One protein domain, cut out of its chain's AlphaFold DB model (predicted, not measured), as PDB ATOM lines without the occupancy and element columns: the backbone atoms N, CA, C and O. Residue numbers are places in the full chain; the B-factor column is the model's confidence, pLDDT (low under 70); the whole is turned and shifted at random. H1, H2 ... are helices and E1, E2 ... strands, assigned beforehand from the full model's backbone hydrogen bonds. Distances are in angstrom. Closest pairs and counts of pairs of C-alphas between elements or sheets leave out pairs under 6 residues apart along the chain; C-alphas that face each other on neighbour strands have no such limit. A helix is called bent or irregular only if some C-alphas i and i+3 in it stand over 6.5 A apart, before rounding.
ATOM      1  N   ASP A  13      91.319  36.688 -36.215       78.75
ATOM      2  CA  ASP A  13      91.290  35.251 -35.939       78.75
ATOM      3  C   ASP A  13      91.595  34.974 -34.463       78.75
ATOM      4  O   ASP A  13      90.859  34.230 -33.810       78.75
ATOM      5  N   THR A  14      92.565  35.678 -33.874       84.75
ATOM      6  CA  THR A  14      92.816  35.654 -32.427       84.75
ATOM      7  C   THR A  14      91.609  36.173 -31.638       84.75
ATOM      8  O   THR A  14      91.240  35.589 -30.617       84.75
ATOM      9  N   GLN A  15      90.927  37.229 -32.100       89.00
ATOM     10  CA  GLN A  15      89.690  37.705 -31.456       89.00
ATOM     11  C   GLN A  15      88.560  36.671 -31.519       89.00
ATOM     12  O   GLN A  15      87.855  36.463 -30.522       89.00
ATOM     13  N   ASN A  16      88.400  35.998 -32.660       90.06
ATOM     14  CA  ASN A  16      87.439  34.909 -32.812       90.06
ATOM     15  C   ASN A  16      87.789  33.734 -31.894       90.06
ATOM     16  O   ASN A  16      86.899  33.205 -31.231       90.06
ATOM     17  N   GLY A  17      89.072  33.389 -31.762       90.81
ATOM     18  CA  GLY A  17      89.537  32.353 -30.842       90.81
ATOM     19  C   GLY A  17      89.280  32.695 -29.372       90.81
ATOM     20  O   GLY A  17      88.753  31.872 -28.624       90.81
ATOM     21  N   ILE A  18      89.542  33.937 -28.954       92.19
ATOM     22  CA  ILE A  18      89.207  34.417 -27.601       92.19
ATOM     23  C   ILE A  18      87.691  34.360 -27.368       92.19
ATOM     24  O   ILE A  18      87.235  33.968 -26.291       92.19
ATOM     25  N   THR A  19      86.899  34.734 -28.373       93.81
ATOM     26  CA  THR A  19      85.436  34.644 -28.314       93.81
ATOM     27  C   THR A  19      84.990  33.194 -28.155       93.81
ATOM     28  O   THR A  19      84.163  32.903 -27.295       93.81
ATOM     29  N   ALA A  20      85.594  32.269 -28.899       93.12
ATOM     30  CA  ALA A  20      85.332  30.841 -28.782       93.12
ATOM     31  C   ALA A  20      85.625  30.320 -27.374       93.12
ATOM     32  O   ALA A  20      84.807  29.598 -26.813       93.12
ATOM     33  N   MET A  21      86.742  30.733 -26.769       93.69
ATOM     34  CA  MET A  21      87.085  30.354 -25.395       93.69
ATOM     35  C   MET A  21      86.096  30.915 -24.374       93.69
ATOM     36  O   MET A  21      85.765  30.239 -23.406       93.69
ATOM     37  N   ARG A  22      85.552  32.114 -24.601       93.62
ATOM     38  CA  ARG A  22      84.496  32.670 -23.743       93.62
ATOM     39  C   ARG A  22      83.181  31.900 -23.862       93.62
ATOM     40  O   ARG A  22      82.482  31.752 -22.867       93.62
ATOM     41  N   VAL A  23      82.825  31.467 -25.068       94.62
ATOM     42  CA  VAL A  23      81.547  30.796 -25.325       94.62
ATOM     43  C   VAL A  23      81.617  29.325 -24.923       94.62
ATOM     44  O   VAL A  23      80.749  28.862 -24.195       94.62
ATOM     45  N   TYR A  24      82.641  28.600 -25.370       95.69
ATOM     46  CA  TYR A  24      82.731  27.138 -25.280       95.69
ATOM     47  C   TYR A  24      83.765  26.629 -24.267       95.69
ATOM     48  O   TYR A  24      83.836  25.425 -24.010       95.69
ATOM     49  N   GLY A  25      84.581  27.520 -23.692       93.81
ATOM     50  CA  GLY A  25      85.715  27.140 -22.851       93.81
ATOM     51  C   GLY A  25      85.316  26.347 -21.611       93.81
ATOM     52  O   GLY A  25      85.967  25.356 -21.309       93.81
ATOM     53  N   GLU A  26      84.227  26.710 -20.930       95.19
ATOM     54  CA  GLU A  26      83.763  25.977 -19.740       95.19
ATOM     55  C   GLU A  26      83.375  24.529 -20.054       95.19
ATOM     56  O   GLU A  26      83.779  23.609 -19.344       95.19
ATOM     57  N   SER A  27      82.659  24.300 -21.157       95.81
ATOM     58  CA  SER A  27      82.309  22.946 -21.597       95.81
ATOM     59  C   SER A  27      83.555  22.137 -21.944       95.81
ATOM     60  O   SER A  27      83.682  20.983 -21.536       95.81
ATOM     61  N   LEU A  28      84.515  22.750 -22.640       94.81
ATOM     62  CA  LEU A  28      85.770  22.091 -22.987       94.81
ATOM     63  C   LEU A  28      86.628  21.781 -21.743       94.81
ATOM     64  O   LEU A  28      87.176  20.683 -21.645       94.81
ATOM     65  N   LYS A  29      86.684  22.684 -20.754       95.19
ATOM     66  CA  LYS A  29      87.323  22.428 -19.449       95.19
ATOM     67  C   LYS A  29      86.628  21.288 -18.710       95.19
ATOM     68  O   LYS A  29      87.296  20.382 -18.221       95.19
ATOM     69  N   GLY A  30      85.295  21.279 -18.689       95.75
ATOM     70  CA  GLY A  30      84.506  20.205 -18.088       95.75
ATOM     71  C   GLY A  30      84.793  18.839 -18.720       95.75
ATOM     72  O   GLY A  30      84.976  17.859 -17.997       95.75
ATOM     73  N   TYR A  31      84.915  18.781 -20.049       95.19
ATOM     74  CA  TYR A  31      85.353  17.580 -20.761       95.19
ATOM     75  C   TYR A  31      86.749  17.131 -20.305       95.19
ATOM     76  O   TYR A  31      86.935  15.972 -19.928       95.19
ATOM     77  N   MET A  32      87.721  18.049 -20.275       95.06
ATOM     78  CA  MET A  32      89.081  17.727 -19.831       95.06
ATOM     79  C   MET A  32      89.111  17.184 -18.402       95.06
ATOM     80  O   MET A  32      89.824  16.221 -18.123       95.06
ATOM     81  N   MET A  33      88.310  17.755 -17.501       95.19
ATOM     82  CA  MET A  33      88.193  17.267 -16.129       95.19
ATOM     83  C   MET A  33      87.622  15.846 -16.063       95.19
ATOM     84  O   MET A  33      88.123  15.029 -15.289       95.19
ATOM     85  N   GLN A  34      86.601  15.527 -16.867       94.38
ATOM     86  CA  GLN A  34      86.034  14.175 -16.921       94.38
ATOM     87  C   GLN A  34      87.060  13.146 -17.407       94.38
ATOM     88  O   GLN A  34      87.220  12.099 -16.781       94.38
ATOM     89  N   GLU A  35      87.795  13.455 -18.475       93.12
ATOM     90  CA  GLU A  35      88.833  12.570 -19.021       93.12
ATOM     91  C   GLU A  35      90.020  12.405 -18.068       93.12
ATOM     92  O   GLU A  35      90.559  11.304 -17.931       93.12
ATOM     93  N   ALA A  36      90.413  13.470 -17.363       93.31
ATOM     94  CA  ALA A  36      91.472  13.407 -16.361       93.31
ATOM     95  C   ALA A  36      91.074  12.493 -15.197       93.31
ATOM     96  O   ALA A  36      91.849  11.630 -14.788       93.31
ATOM     97  N   MET A  37      89.837  12.621 -14.711       92.56
ATOM     98  CA  MET A  37      89.291  11.760 -13.663       92.56
ATOM     99  C   MET A  37      89.162  10.304 -14.112       92.56
ATOM    100  O   MET A  37      89.549   9.394 -13.379       92.56
ATOM    101  N   ALA A  38      88.663  10.064 -15.327       91.12
ATOM    102  CA  ALA A  38      88.605   8.724 -15.902       91.12
ATOM    103  C   ALA A  38      90.010   8.113 -16.036       91.12
ATOM    104  O   ALA A  38      90.221   6.951 -15.680       91.12
ATOM    105  N   SER A  39      90.989   8.909 -16.471       90.00
ATOM    106  CA  SER A  39      92.387   8.488 -16.574       90.00
ATOM    107  C   SER A  39      92.974   8.152 -15.206       90.00
ATOM    108  O   SER A  39      93.568   7.090 -15.069       90.00
ATOM    109  N   LEU A  40      92.729   8.959 -14.169       88.31
ATOM    110  CA  LEU A  40      93.142   8.653 -12.792       88.31
ATOM    111  C   LEU A  40      92.540   7.347 -12.255       88.31
ATOM    112  O   LEU A  40      93.179   6.643 -11.471       88.31
ATOM    113  N   HIS A  41      91.301   7.029 -12.638       82.69
ATOM    114  CA  HIS A  41      90.637   5.796 -12.219       82.69
ATOM    115  C   HIS A  41      91.183   4.549 -12.921       82.69
ATOM    116  O   HIS A  41      91.205   3.480 -12.309       82.69
ATOM    117  N   CYS A  42      91.610   4.679 -14.178       81.12
ATOM    118  CA  CYS A  42      92.063   3.562 -15.008       81.12
ATOM    119  C   CYS A  42      93.589   3.379 -15.019       81.12
ATOM    120  O   CYS A  42      94.071   2.264 -15.217       81.12
ATOM    121  N   GLN A  43      94.357   4.452 -14.844       73.12
ATOM    122  CA  GLN A  43      95.816   4.445 -14.894       73.12
ATOM    123  C   GLN A  43      96.391   4.424 -13.475       73.12
ATOM    124  O   GLN A  43      96.070   5.271 -12.647       73.12
ATOM    125  N   ASN A  44      97.314   3.497 -13.207       68.88
ATOM    126  CA  ASN A  44      98.131   3.498 -11.986       68.88
ATOM    127  C   ASN A  44      99.271   4.533 -12.090       68.88
ATOM    128  O   ASN A  44     100.448   4.200 -11.939       68.88
ATOM    129  N   GLY A  45      98.943   5.779 -12.424       84.31
ATOM    130  CA  GLY A  45      99.918   6.839 -12.652       84.31
ATOM    131  C   GLY A  45      99.300   8.229 -12.623       84.31
ATOM    132  O   GLY A  45      98.077   8.373 -12.615       84.31
ATOM    133  N   ASP A  46     100.175   9.232 -12.569       90.75
ATOM    134  CA  ASP A  46      99.796  10.641 -12.679       90.75
ATOM    135  C   ASP A  46      99.259  10.933 -14.091       90.75
ATOM    136  O   ASP A  46      99.642  10.268 -15.056       90.75
ATOM    137  N   VAL A  47      98.413  11.950 -14.220       91.38
ATOM    138  CA  VAL A  47      97.781  12.339 -15.486       91.38
ATOM    139  C   VAL A  47      98.349  13.668 -15.964       91.38
ATOM    140  O   VAL A  47      98.294  14.666 -15.250       91.38
ATOM    141  N   ILE A  48      98.867  13.701 -17.190       92.00
ATOM    142  CA  ILE A  48      99.330  14.931 -17.837       92.00
ATOM    143  C   ILE A  48      98.121  15.610 -18.492       92.00
ATOM    144  O   ILE A  48      97.514  15.050 -19.405       92.00
ATOM    145  N   LEU A  49      97.745  16.805 -18.028       92.12
ATOM    146  CA  LEU A  49      96.523  17.472 -18.493       92.12
ATOM    147  C   LEU A  49      96.624  17.920 -19.960       92.12
ATOM    148  O   LEU A  49      95.651  17.803 -20.704       92.12
ATOM    149  N   ASP A  50      97.809  18.353 -20.396       89.88
ATOM    150  CA  ASP A  50      98.063  18.741 -21.789       89.88
ATOM    151  C   ASP A  50      97.859  17.570 -22.770       89.88
ATOM    152  O   ASP A  50      97.401  17.775 -23.895       89.88
ATOM    153  N   GLU A  51      98.118  16.324 -22.351       88.75
ATOM    154  CA  GLU A  51      97.888  15.150 -23.205       88.75
ATOM    155  C   GLU A  51      96.410  14.943 -23.533       88.75
ATOM    156  O   GLU A  51      96.086  14.422 -24.600       88.75
ATOM    157  N   ILE A  52      95.501  15.332 -22.638       89.94
ATOM    158  CA  ILE A  52      94.058  15.208 -22.875       89.94
ATOM    159  C   ILE A  52      93.655  16.125 -24.026       89.94
ATOM    160  O   ILE A  52      92.959  15.698 -24.950       89.94
ATOM    161  N   LEU A  53      94.153  17.363 -24.004       88.44
ATOM    162  CA  LEU A  53      93.934  18.322 -25.078       88.44
ATOM    163  C   LEU A  53      94.585  17.838 -26.382       88.44
ATOM    164  O   LEU A  53      93.953  17.850 -27.435       88.44
ATOM    165  N   TRP A  54      95.810  17.313 -26.306       86.25
ATOM    166  CA  TRP A  54      96.504  16.766 -27.470       86.25
ATOM    167  C   TRP A  54      95.762  15.580 -28.100       86.25
ATOM    168  O   TRP A  54      95.624  15.519 -29.318       86.25
ATOM    169  N   ARG A  55      95.210  14.656 -27.302       85.56
ATOM    170  CA  ARG A  55      94.402  13.525 -27.801       85.56
ATOM    171  C   ARG A  55      93.127  13.986 -28.493       85.56
ATOM    172  O   ARG A  55      92.726  13.382 -29.492       85.56
ATOM    173  N   LEU A  56      92.514  15.060 -27.996       85.94
ATOM    174  CA  LEU A  56      91.358  15.667 -28.645       85.94
ATOM    175  C   LEU A  56      91.714  16.160 -30.053       85.94
ATOM    176  O   LEU A  56      90.911  15.989 -30.969       85.94
ATOM    177  N   TYR A  57      92.934  16.660 -30.259       83.50
ATOM    178  CA  TYR A  57      93.419  17.103 -31.568       83.50
ATOM    179  C   TYR A  57      93.944  15.951 -32.448       83.50
ATOM    180  O   TYR A  57      93.664  15.910 -33.643       83.50
ATOM    181  N   ALA A  58      94.612  14.946 -31.879       72.12
ATOM    182  CA  ALA A  58      95.402  13.965 -32.632       72.12
ATOM    183  C   ALA A  58      94.637  12.742 -33.212       72.12
ATOM    184  O   ALA A  58      95.134  12.083 -34.124       72.12
ATOM    185  N   GLY A  59      93.448  12.377 -32.712       56.56
ATOM    186  CA  GLY A  59      92.843  11.051 -32.974       56.56
ATOM    187  C   GLY A  59      91.915  10.871 -34.200       56.56
ATOM    188  O   GLY A  59      90.706  10.912 -34.035       56.56
ATOM    189  N   TYR A  60      92.469  10.499 -35.365       48.75
ATOM    190  CA  TYR A  60      91.840   9.958 -36.607       48.75
ATOM    191  C   TYR A  60      91.189  10.921 -37.640       48.75
ATOM    192  O   TYR A  60      90.244  11.647 -37.345       48.75
ATOM    193  N   ARG A  61      91.710  10.788 -38.885       53.88
ATOM    194  CA  ARG A  61      91.582  11.566 -40.148       53.88
ATOM    195  C   ARG A  61      91.917  13.063 -40.022       53.88
ATOM    196  O   ARG A  61      91.139  13.867 -39.539       53.88
ATOM    197  N   GLU A  62      93.123  13.376 -40.495       62.25
ATOM    198  CA  GLU A  62      94.004  14.518 -40.201       62.25
ATOM    199  C   GLU A  62      93.616  15.847 -40.875       62.25
ATOM    200  O   GLU A  62      94.483  16.543 -41.403       62.25
ATOM    201  N   THR A  63      92.331  16.215 -40.909       78.88
ATOM    202  CA  THR A  63      91.952  17.559 -41.384       78.88
ATOM    203  C   THR A  63      91.564  18.462 -40.212       78.88
ATOM    204  O   THR A  63      90.959  17.973 -39.249       78.88
ATOM    205  N   PRO A  64      91.886  19.769 -40.260       81.31
ATOM    206  CA  PRO A  64      91.445  20.724 -39.245       81.31
ATOM    207  C   PRO A  64      89.936  20.652 -38.984       81.31
ATOM    208  O   PRO A  64      89.501  20.698 -37.838       81.31
ATOM    209  N   GLU A  65      89.128  20.432 -40.020       86.81
ATOM    210  CA  GLU A  65      87.672  20.316 -39.908       86.81
ATOM    211  C   GLU A  65      87.255  19.107 -39.067       86.81
ATOM    212  O   GLU A  65      86.365  19.226 -38.231       86.81
ATOM    213  N   ALA A  66      87.913  17.956 -39.229       88.44
ATOM    214  CA  ALA A  66      87.619  16.766 -38.432       88.44
ATOM    215  C   ALA A  66      87.956  16.970 -36.945       88.44
ATOM    216  O   ALA A  66      87.254  16.456 -36.071       88.44
ATOM    217  N   VAL A  67      89.010  17.738 -36.650       89.19
ATOM    218  CA  VAL A  67      89.339  18.132 -35.275       89.19
ATOM    219  C   VAL A  67      88.245  19.029 -34.706       89.19
ATOM    220  O   VAL A  67      87.756  18.766 -33.609       89.19
ATOM    221  N   VAL A  68      87.811  20.044 -35.453       91.75
ATOM    222  CA  VAL A  68      86.755  20.967 -35.013       91.75
ATOM    223  C   VAL A  68      85.430  20.233 -34.786       91.75
ATOM    224  O   VAL A  68      84.796  20.449 -33.758       91.75
ATOM    225  N   GLU A  69      85.040  19.320 -35.677       92.12
ATOM    226  CA  GLU A  69      83.856  18.460 -35.513       92.12
ATOM    227  C   GLU A  69      83.940  17.610 -34.240       92.12
ATOM    228  O   GLU A  69      82.981  17.517 -33.481       92.12
ATOM    229  N   ARG A  70      85.111  17.047 -33.934       91.00
ATOM    230  CA  ARG A  70      85.300  16.276 -32.700       91.00
ATOM    231  C   ARG A  70      85.198  17.149 -31.457       91.00
ATOM    232  O   ARG A  70      84.577  16.747 -30.476       91.00
ATOM    233  N   VAL A  71      85.816  18.329 -31.482       93.00
ATOM    234  CA  VAL A  71      85.716  19.295 -30.383       93.00
ATOM    235  C   VAL A  71      84.257  19.717 -30.201       93.00
ATOM    236  O   VAL A  71      83.794  19.772 -29.062       93.00
ATOM    237  N   ARG A  72      83.510  19.916 -31.298       95.19
ATOM    238  CA  ARG A  72      82.064  20.166 -31.266       95.19
ATOM    239  C   ARG A  72      81.342  19.047 -30.532       95.19
ATOM    240  O   ARG A  72      80.671  19.321 -29.544       95.19
ATOM    241  N   ASP A  73      81.519  17.803 -30.968       94.19
ATOM    242  CA  ASP A  73      80.837  16.649 -30.382       94.19
ATOM    243  C   ASP A  73      81.139  16.517 -28.880       94.19
ATOM    244  O   ASP A  73      80.260  16.168 -28.091       94.19
ATOM    245  N   LYS A  74      82.367  16.844 -28.451       93.38
ATOM    246  CA  LYS A  74      82.714  16.884 -27.024       93.38
ATOM    247  C   LYS A  74      82.011  18.013 -26.281       93.38
ATOM    248  O   LYS A  74      81.442  17.743 -25.229       93.38
ATOM    249  N   ILE A  75      81.986  19.233 -26.812       95.38
ATOM    250  CA  ILE A  75      81.254  20.353 -26.197       95.38
ATOM    251  C   ILE A  75      79.755  20.032 -26.091       95.38
ATOM    252  O   ILE A  75      79.152  20.228 -25.036       95.38
ATOM    253  N   GLU A  76      79.172  19.450 -27.136       96.12
ATOM    254  CA  GLU A  76      77.764  19.048 -27.149       96.12
ATOM    255  C   GLU A  76      77.476  17.914 -26.167       96.12
ATOM    256  O   GLU A  76      76.446  17.943 -25.490       96.12
ATOM    257  N   SER A  77      78.409  16.974 -25.983       94.44
ATOM    258  CA  SER A  77      78.298  15.940 -24.944       94.44
ATOM    259  C   SER A  77      78.304  16.508 -23.519       94.44
ATOM    260  O   SER A  77      77.755  15.887 -22.610       94.44
ATOM    261  N   MET A  78      78.854  17.712 -23.335       95.00
ATOM    262  CA  MET A  78      78.821  18.456 -22.073       95.00
ATOM    263  C   MET A  78      77.545  19.299 -21.910       95.00
ATOM    264  O   MET A  78      77.400  20.011 -20.918       95.00
ATOM    265  N   GLY A  79      76.599  19.205 -22.851       93.56
ATOM    266  CA  GLY A  79      75.287  19.849 -22.778       93.56
ATOM    267  C   GLY A  79      75.215  21.240 -23.407       93.56
ATOM    268  O   GLY A  79      74.176  21.892 -23.301       93.56
ATOM    269  N   GLN A  80      76.275  21.703 -24.076       96.06
ATOM    270  CA  GLN A  80      76.277  22.983 -24.780       96.06
ATOM    271  C   GLN A  80      76.204  22.780 -26.291       96.06
ATOM    272  O   GLN A  80      77.099  22.200 -26.892       96.06
ATOM    273  N   LYS A  81      75.173  23.340 -26.924       95.75
ATOM    274  CA  LYS A  81      75.057  23.360 -28.383       95.75
ATOM    275  C   LYS A  81      76.095  24.297 -29.005       95.75
ATOM    276  O   LYS A  81      76.266  25.424 -28.536       95.75
ATOM    277  N   VAL A  82      76.730  23.865 -30.093       95.00
ATOM    278  CA  VAL A  82      77.624  24.721 -30.883       95.00
ATOM    279  C   VAL A  82      76.842  25.324 -32.043       95.00
ATOM    280  O   VAL A  82      76.380  24.621 -32.938       95.00
ATOM    281  N   GLU A  83      76.676  26.645 -32.027       92.12
ATOM    282  CA  GLU A  83      75.891  27.355 -33.047       92.12
ATOM    283  C   GLU A  83      76.756  27.904 -34.184       92.12
ATOM    284  O   GLU A  83      76.292  28.009 -35.319       92.12
ATOM    285  N   ASP A  84      78.020  28.217 -33.893       93.44
ATOM    286  CA  ASP A  84      78.958  28.789 -34.857       93.44
ATOM    287  C   ASP A  84      80.252  27.967 -34.922       93.44
ATOM    288  O   ASP A  84      81.132  28.055 -34.057       93.44
ATOM    289  N   MET A  85      80.360  27.178 -35.992       93.12
ATOM    290  CA  MET A  85      81.521  26.337 -36.284       93.12
ATOM    291  C   MET A  85      82.771  27.141 -36.652       93.12
ATOM    292  O   MET A  85      83.878  26.652 -36.440       93.12
ATOM    293  N   LYS A  86      82.634  28.364 -37.181       91.94
ATOM    294  CA  LYS A  86      83.786  29.218 -37.511       91.94
ATOM    295  C   LYS A  86      84.414  29.784 -36.248       91.94
ATOM    296  O   LYS A  86      85.634  29.761 -36.118       91.94
ATOM    297  N   ILE A  87      83.583  30.236 -35.307       91.56
ATOM    298  CA  ILE A  87      84.056  30.656 -33.985       91.56
ATOM    299  C   ILE A  87      84.734  29.473 -33.295       91.56
ATOM    300  O   ILE A  87      85.855  29.617 -32.816       91.56
ATOM    301  N   LEU A  88      84.111  28.288 -33.297       94.12
ATOM    302  CA  LEU A  88      84.731  27.106 -32.700       94.12
ATOM    303  C   LEU A  88      86.095  26.786 -33.332       94.12
ATOM    304  O   LEU A  88      87.059  26.573 -32.600       94.12
ATOM    305  N   ALA A  89      86.192  26.802 -34.665       92.69
ATOM    306  CA  ALA A  89      87.439  26.544 -35.382       92.69
ATOM    307  C   ALA A  89      88.563  27.505 -34.974       92.69
ATOM    308  O   ALA A  89      89.661  27.049 -34.667       92.69
ATOM    309  N   ALA A  90      88.269  28.805 -34.867       92.00
ATOM    310  CA  ALA A  90      89.237  29.795 -34.399       92.00
ATOM    311  C   ALA A  90      89.701  29.518 -32.957       92.00
ATOM    312  O   ALA A  90      90.861  29.735 -32.618       92.00
ATOM    313  N   GLY A  91      88.813  29.006 -32.098       92.12
ATOM    314  CA  GLY A  91      89.168  28.581 -30.742       92.12
ATOM    315  C   GLY A  91      90.123  27.393 -30.713       92.12
ATOM    316  O   GLY A  91      91.103  27.407 -29.970       92.12
ATOM    317  N   VAL A  92      89.845  26.375 -31.529       92.00
ATOM    318  CA  VAL A  92      90.713  25.198 -31.678       92.00
ATOM    319  C   VAL A  92      92.084  25.615 -32.203       92.00
ATOM    320  O   VAL A  92      93.101  25.233 -31.634       92.00
ATOM    321  N   GLU A  93      92.113  26.445 -33.242       90.31
ATOM    322  CA  GLU A  93      93.346  26.953 -33.837       90.31
ATOM    323  C   GLU A  93      94.166  27.801 -32.854       90.31
ATOM    324  O   GLU A  93      95.387  27.649 -32.786       90.31
ATOM    325  N   LEU A  94      93.509  28.644 -32.049       91.31
ATOM    326  CA  LEU A  94      94.171  29.451 -31.024       91.31
ATOM    327  C   LEU A  94      94.865  28.570 -29.976       91.31
ATOM    328  O   LEU A  94      96.022  28.815 -29.644       91.31
ATOM    329  N   LEU A  95      94.187  27.535 -29.470       89.94
ATOM    330  CA  LEU A  95      94.768  26.607 -28.493       89.94
ATOM    331  C   LEU A  95      95.868  25.712 -29.091       89.94
ATOM    332  O   LEU A  95      96.790  25.304 -28.380       89.94
ATOM    333  N   ASP A  96      95.799  25.404 -30.384       87.50
ATOM    334  CA  ASP A  96      96.823  24.620 -31.076       87.50
ATOM    335  C   ASP A  96      98.104  25.441 -31.316       87.50
ATOM    336  O   ASP A  96      99.212  25.019 -30.965       87.50
ATOM    337  N   LYS A  97      97.961  26.666 -31.835       85.31
ATOM    338  CA  LYS A  97      99.095  27.498 -32.263       85.31
ATOM    339  C   LYS A  97      99.707  28.338 -31.149       85.31
ATOM    340  O   LYS A  97     100.924  28.530 -31.143       85.31
ATOM    341  N   ASP A  98      98.903  28.840 -30.214       88.81
ATOM    342  CA  ASP A  98      99.375  29.761 -29.182       88.81
ATOM    343  C   ASP A  98      99.612  29.041 -27.846       88.81
ATOM    344  O   ASP A  98      98.697  28.675 -27.102       88.81
ATOM    345  N   GLN A  99     100.894  28.860 -27.520       86.50
ATOM    346  CA  GLN A  99     101.311  28.203 -26.286       86.50
ATOM    347  C   GLN A  99     100.872  28.967 -25.029       86.50
ATOM    348  O   GLN A  99     100.606  28.338 -24.005       86.50
ATOM    349  N   PHE A 100     100.792  30.299 -25.068       88.44
ATOM    350  CA  PHE A 100     100.359  31.086 -23.917       88.44
ATOM    351  C   PHE A 100      98.879  30.834 -23.618       88.44
ATOM    352  O   PHE A 100      98.537  30.534 -22.470       88.44
ATOM    353  N   PHE A 101      98.010  30.889 -24.632       89.94
ATOM    354  CA  PHE A 101      96.583  30.601 -24.452       89.94
ATOM    355  C   PHE A 101      96.340  29.153 -24.038       89.94
ATOM    356  O   PHE A 101      95.568  28.921 -23.106       89.94
ATOM    357  N   ARG A 102      97.047  28.195 -24.646       90.44
ATOM    358  CA  ARG A 102      96.975  26.786 -24.244       90.44
ATOM    359  C   ARG A 102      97.368  26.582 -22.784       90.44
ATOM    360  O   ARG A 102      96.587  26.028 -22.019       90.44
ATOM    361  N   ASN A 103      98.537  27.077 -22.376       90.31
ATOM    362  CA  ASN A 103      99.023  26.910 -21.005       90.31
ATOM    363  C   ASN A 103      98.091  27.568 -19.983       90.31
ATOM    364  O   ASN A 103      97.908  27.039 -18.889       90.31
ATOM    365  N   ARG A 104      97.504  28.721 -20.327       91.62
ATOM    366  CA  ARG A 104      96.502  29.376 -19.486       91.62
ATOM    367  C   ARG A 104      95.246  28.519 -19.359       91.62
ATOM    368  O   ARG A 104      94.785  28.299 -18.248       91.62
ATOM    369  N   PHE A 105      94.725  28.024 -20.478       93.62
ATOM    370  CA  PHE A 105      93.520  27.201 -20.507       93.62
ATOM    371  C   PHE A 105      93.683  25.914 -19.687       93.62
ATOM    372  O   PHE A 105      92.833  25.593 -18.860       93.62
ATOM    373  N   VAL A 106      94.808  25.211 -19.850       93.62
ATOM    374  CA  VAL A 106      95.107  24.001 -19.066       93.62
ATOM    375  C   VAL A 106      95.410  24.329 -17.602       93.62
ATOM    376  O   VAL A 106      95.023  23.568 -16.716       93.62
ATOM    377  N   GLY A 107      96.018  25.486 -17.326       93.62
ATOM    378  CA  GLY A 107      96.194  26.002 -15.969       93.62
ATOM    379  C   GLY A 107      94.868  26.191 -15.231       93.62
ATOM    380  O   GLY A 107      94.748  25.746 -14.099       93.62
ATOM    381  N   GLU A 108      93.835  26.729 -15.884       95.00
ATOM    382  CA  GLU A 108      92.500  26.867 -15.273       95.00
ATOM    383  C   GLU A 108      91.871  25.502 -14.921       95.00
ATOM    384  O   GLU A 108      91.191  25.360 -13.901       95.00
ATOM    385  N   VAL A 109      92.114  24.468 -15.737       95.75
ATOM    386  CA  VAL A 109      91.701  23.088 -15.415       95.75
ATOM    387  C   VAL A 109      92.456  22.579 -14.187       95.75
ATOM    388  O   VAL A 109      91.849  21.986 -13.293       95.75
ATOM    389  N   ALA A 110      93.766  22.822 -14.123       95.12
ATOM    390  CA  ALA A 110      94.600  22.452 -12.986       95.12
ATOM    391  C   ALA A 110      94.152  23.155 -11.692       95.12
ATOM    392  O   ALA A 110      93.991  22.491 -10.669       95.12
ATOM    393  N   ASP A 111      93.870  24.456 -11.751       95.06
ATOM    394  CA  ASP A 111      93.364  25.241 -10.620       95.06
ATOM    395  C   ASP A 111      92.049  24.654 -10.091       95.06
ATOM    396  O   ASP A 111      91.886  24.468  -8.886       95.06
ATOM    397  N   THR A 112      91.153  24.230 -10.987       95.56
ATOM    398  CA  THR A 112      89.894  23.578 -10.591       95.56
ATOM    399  C   THR A 112      90.131  22.249  -9.853       95.56
ATOM    400  O   THR A 112      89.379  21.885  -8.946       95.56
ATOM    401  N   PHE A 113      91.174  21.493 -10.212       95.38
ATOM    402  CA  PHE A 113      91.570  20.289  -9.475       95.38
ATOM    403  C   PHE A 113      92.141  20.619  -8.093       95.38
ATOM    404  O   PHE A 113      91.781  19.953  -7.120       95.38
ATOM    405  N   VAL A 114      92.959  21.668  -7.987       94.56
ATOM    406  CA  VAL A 114      93.484  22.161  -6.703       94.56
ATOM    407  C   VAL A 114      92.343  22.585  -5.778       94.56
ATOM    408  O   VAL A 114      92.307  22.172  -4.621       94.56
ATOM    409  N   GLU A 115      91.355  23.325  -6.285       95.50
ATOM    410  CA  GLU A 115      90.154  23.713  -5.527       95.50
ATOM    411  C   GLU A 115      89.354  22.503  -5.018       95.50
ATOM    412  O   GLU A 115      88.717  22.562  -3.966       95.50
ATOM    413  N   LYS A 116      89.410  21.378  -5.740       92.88
ATOM    414  CA  LYS A 116      88.793  20.099  -5.357       92.88
ATOM    415  C   LYS A 116      89.667  19.248  -4.425       92.88
ATOM    416  O   LYS A 116      89.244  18.154  -4.054       92.88
ATOM    417  N   GLY A 117      90.844  19.736  -4.033       93.06
ATOM    418  CA  GLY A 117      91.757  19.077  -3.098       93.06
ATOM    419  C   GLY A 117      92.699  18.053  -3.731       93.06
ATOM    420  O   GLY A 117      93.229  17.209  -3.012       93.06
ATOM    421  N   TYR A 118      92.891  18.089  -5.051       93.88
ATOM    422  CA  TYR A 118      93.880  17.251  -5.728       93.88
ATOM    423  C   TYR A 118      95.246  17.935  -5.784       93.88
ATOM    424  O   TYR A 118      95.342  19.151  -5.947       93.88
ATOM    425  N   ASP A 119      96.304  17.129  -5.737       93.50
ATOM    426  CA  ASP A 119      97.668  17.608  -5.916       93.50
ATOM    427  C   ASP A 119      97.999  17.779  -7.406       93.50
ATOM    428  O   ASP A 119      97.853  16.856  -8.213       93.50
ATOM    429  N   ILE A 120      98.502  18.961  -7.763       94.12
ATOM    430  CA  ILE A 120      99.062  19.265  -9.082       94.12
ATOM    431  C   ILE A 120     100.561  19.529  -8.934       94.12
ATOM    432  O   ILE A 120     100.990  20.270  -8.049       94.12
ATOM    433  N   LYS A 121     101.366  18.991  -9.851       91.06
ATOM    434  CA  LYS A 121     102.770  19.381 -10.022       91.06
ATOM    435  C   LYS A 121     103.021  19.911 -11.429       91.06
ATOM    436  O   LYS A 121     102.414  19.461 -12.395       91.06
ATOM    437  N   LEU A 122     103.963  20.841 -11.540       86.81
ATOM    438  CA  LEU A 122     104.503  21.286 -12.823       86.81
ATOM    439  C   LEU A 122     105.677  20.380 -13.204       86.81
ATOM    440  O   LEU A 122     106.700  20.379 -12.517       86.81
ATOM    441  N   ALA A 123     105.540  19.621 -14.287       75.81
ATOM    442  CA  ALA A 123     106.621  18.836 -14.875       75.81
ATOM    443  C   ALA A 123     107.054  19.495 -16.189       75.81
ATOM    444  O   ALA A 123     106.224  19.924 -16.980       75.81
ATOM    445  N   ARG A 124     108.359  19.653 -16.410       67.44
ATOM    446  CA  ARG A 124     108.875  20.119 -17.702       67.44
ATOM    447  C   ARG A 124     109.476  18.919 -18.433       67.44
ATOM    448  O   ARG A 124     110.334  18.276 -17.826       67.44
ATOM    449  N   PRO A 125     109.172  18.713 -19.729       67.88
ATOM    450  CA  PRO A 125     108.367  19.561 -20.624       67.88
ATOM    451  C   PRO A 125     106.837  19.363 -20.561       67.88
ATOM    452  O   PRO A 125     106.134  20.032 -21.309       67.88
ATOM    453  N   GLU A 126     106.329  18.462 -19.721       65.94
ATOM    454  CA  GLU A 126     104.971  17.894 -19.800       65.94
ATOM    455  C   GLU A 126     103.822  18.829 -19.372       65.94
ATOM    456  O   GLU A 126     102.664  18.509 -19.614       65.94
ATOM    457  N   GLY A 127     104.111  19.968 -18.744       84.00
ATOM    458  CA  GLY A 127     103.109  20.933 -18.289       84.00
ATOM    459  C   GLY A 127     102.509  20.591 -16.921       84.00
ATOM    460  O   GLY A 127     103.226  20.241 -15.976       84.00
ATOM    461  N   TYR A 128     101.191  20.764 -16.784       90.75
ATOM    462  CA  TYR A 128     100.462  20.491 -15.540       90.75
ATOM    463  C   TYR A 128     100.153  18.998 -15.399       90.75
ATOM    464  O   TYR A 128      99.517  18.391 -16.262       90.75
ATOM    465  N   VAL A 129     100.570  18.417 -14.276       92.88
ATOM    466  CA  VAL A 129     100.411  16.994 -13.975       92.88
ATOM    467  C   VAL A 129      99.555  16.819 -12.729       92.88
ATOM    468  O   VAL A 129      99.941  17.230 -11.634       92.88
ATOM    469  N   LEU A 130      98.415  16.165 -12.905       92.88
ATOM    470  CA  LEU A 130      97.507  15.754 -11.847       92.88
ATOM    471  C   LEU A 130      98.031  14.483 -11.177       92.88
ATOM    472  O   LEU A 130      98.135  13.428 -11.806       92.88
ATOM    473  N   VAL A 131      98.397  14.591  -9.902       91.19
ATOM    474  CA  VAL A 131      99.006  13.501  -9.137       91.19
ATOM    475  C   VAL A 131      97.936  12.501  -8.726       91.19
ATOM    476  O   VAL A 131      96.865  12.868  -8.238       91.19
TER     477      VAL A 131
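This is residues 13 to 131 of the 135 residues of an uncharacterized protein of Weissella confusa (UniProt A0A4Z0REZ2). A small hairpin of two strands, E1 and E2, packs on H5 and on the first residues of H2 at one end of a body of five helices that cross one another rather than lining up. The long helix H1 bends sharply: its arm H1b crosses H2, H3 and H5, and its arm H1a crosses H4 at the end of the body away from the hairpin, while H2 is nearest the middle. The printed part has 119 residues, with five named helices and then two antiparallel strands, in the order H1 H2 H3 H4 H5 E1 E2; the class is mostly helix. It is compact, with a radius of gyration of the C-alphas of 13.9 A and spans of 37 by 26 by 26 A.

E1 is residues 120 to 123 and E2 residues 127 to 130, where C-alpha 130 is at (97.507, 15.754, -11.847). H5, residues 99 to 115, is 24.0 A long. H2 is residues 49 to 58; H3, residues 64 to 77, is 20.0 A long; H4, residues 85 to 97, is 18.1 A long. H1, residues 13 to 42, was assigned as one helix by its hydrogen bonds but is bent, with C-alphas 23 and 26 7.7 A apart. Its arm H1a, residues 13 to 23, begins at (91.290, 35.251, -35.939); H1b, residues 26 to 42, is 24.4 A long.

E1 and E2 form an antiparallel hairpin, with N 121 and O 129 2.9 A apart and N 129 and O 121 2.8 A apart, within hydrogen-bond range. Residues 47 to 48 pair antiparallel with residues 129 to 130 of E2. The closest C-alphas of H5 and E2, Ala 110 and Tyr 128, are 6.7 A apart; those of H2 and E2, Leu 49 and Tyr 128, 5.8 A. H2 and H5 only just touch, with 3 pairs of C-alphas within 8 A, closest at Asp 50 and Val 106, 6.6 A. H1b touches H5 at a steep tilt of 63 degrees, closest at the C-alphas of Lys 29 and Val 109, 6.0 A. H1a touches H4, closest at the C-alphas of Gly 17 and Gly 91, 3.8 A. H4 and H5 touch only at the corner by their link. H3 and H5 are apart. Every O i to N i+4 pair is within hydrogen-bond range in H1a, H1b, H3, H4 and H5; in H2, 5 of 6 are.

The two C-alphas farthest apart, those of Asp 13 and Asn 44, are 40.4 A apart. The printed part has no cut and no long link. Its mean pLDDT is 89.0; residue 44, residues 59 to 62 and residues 124 to 126 are under 70.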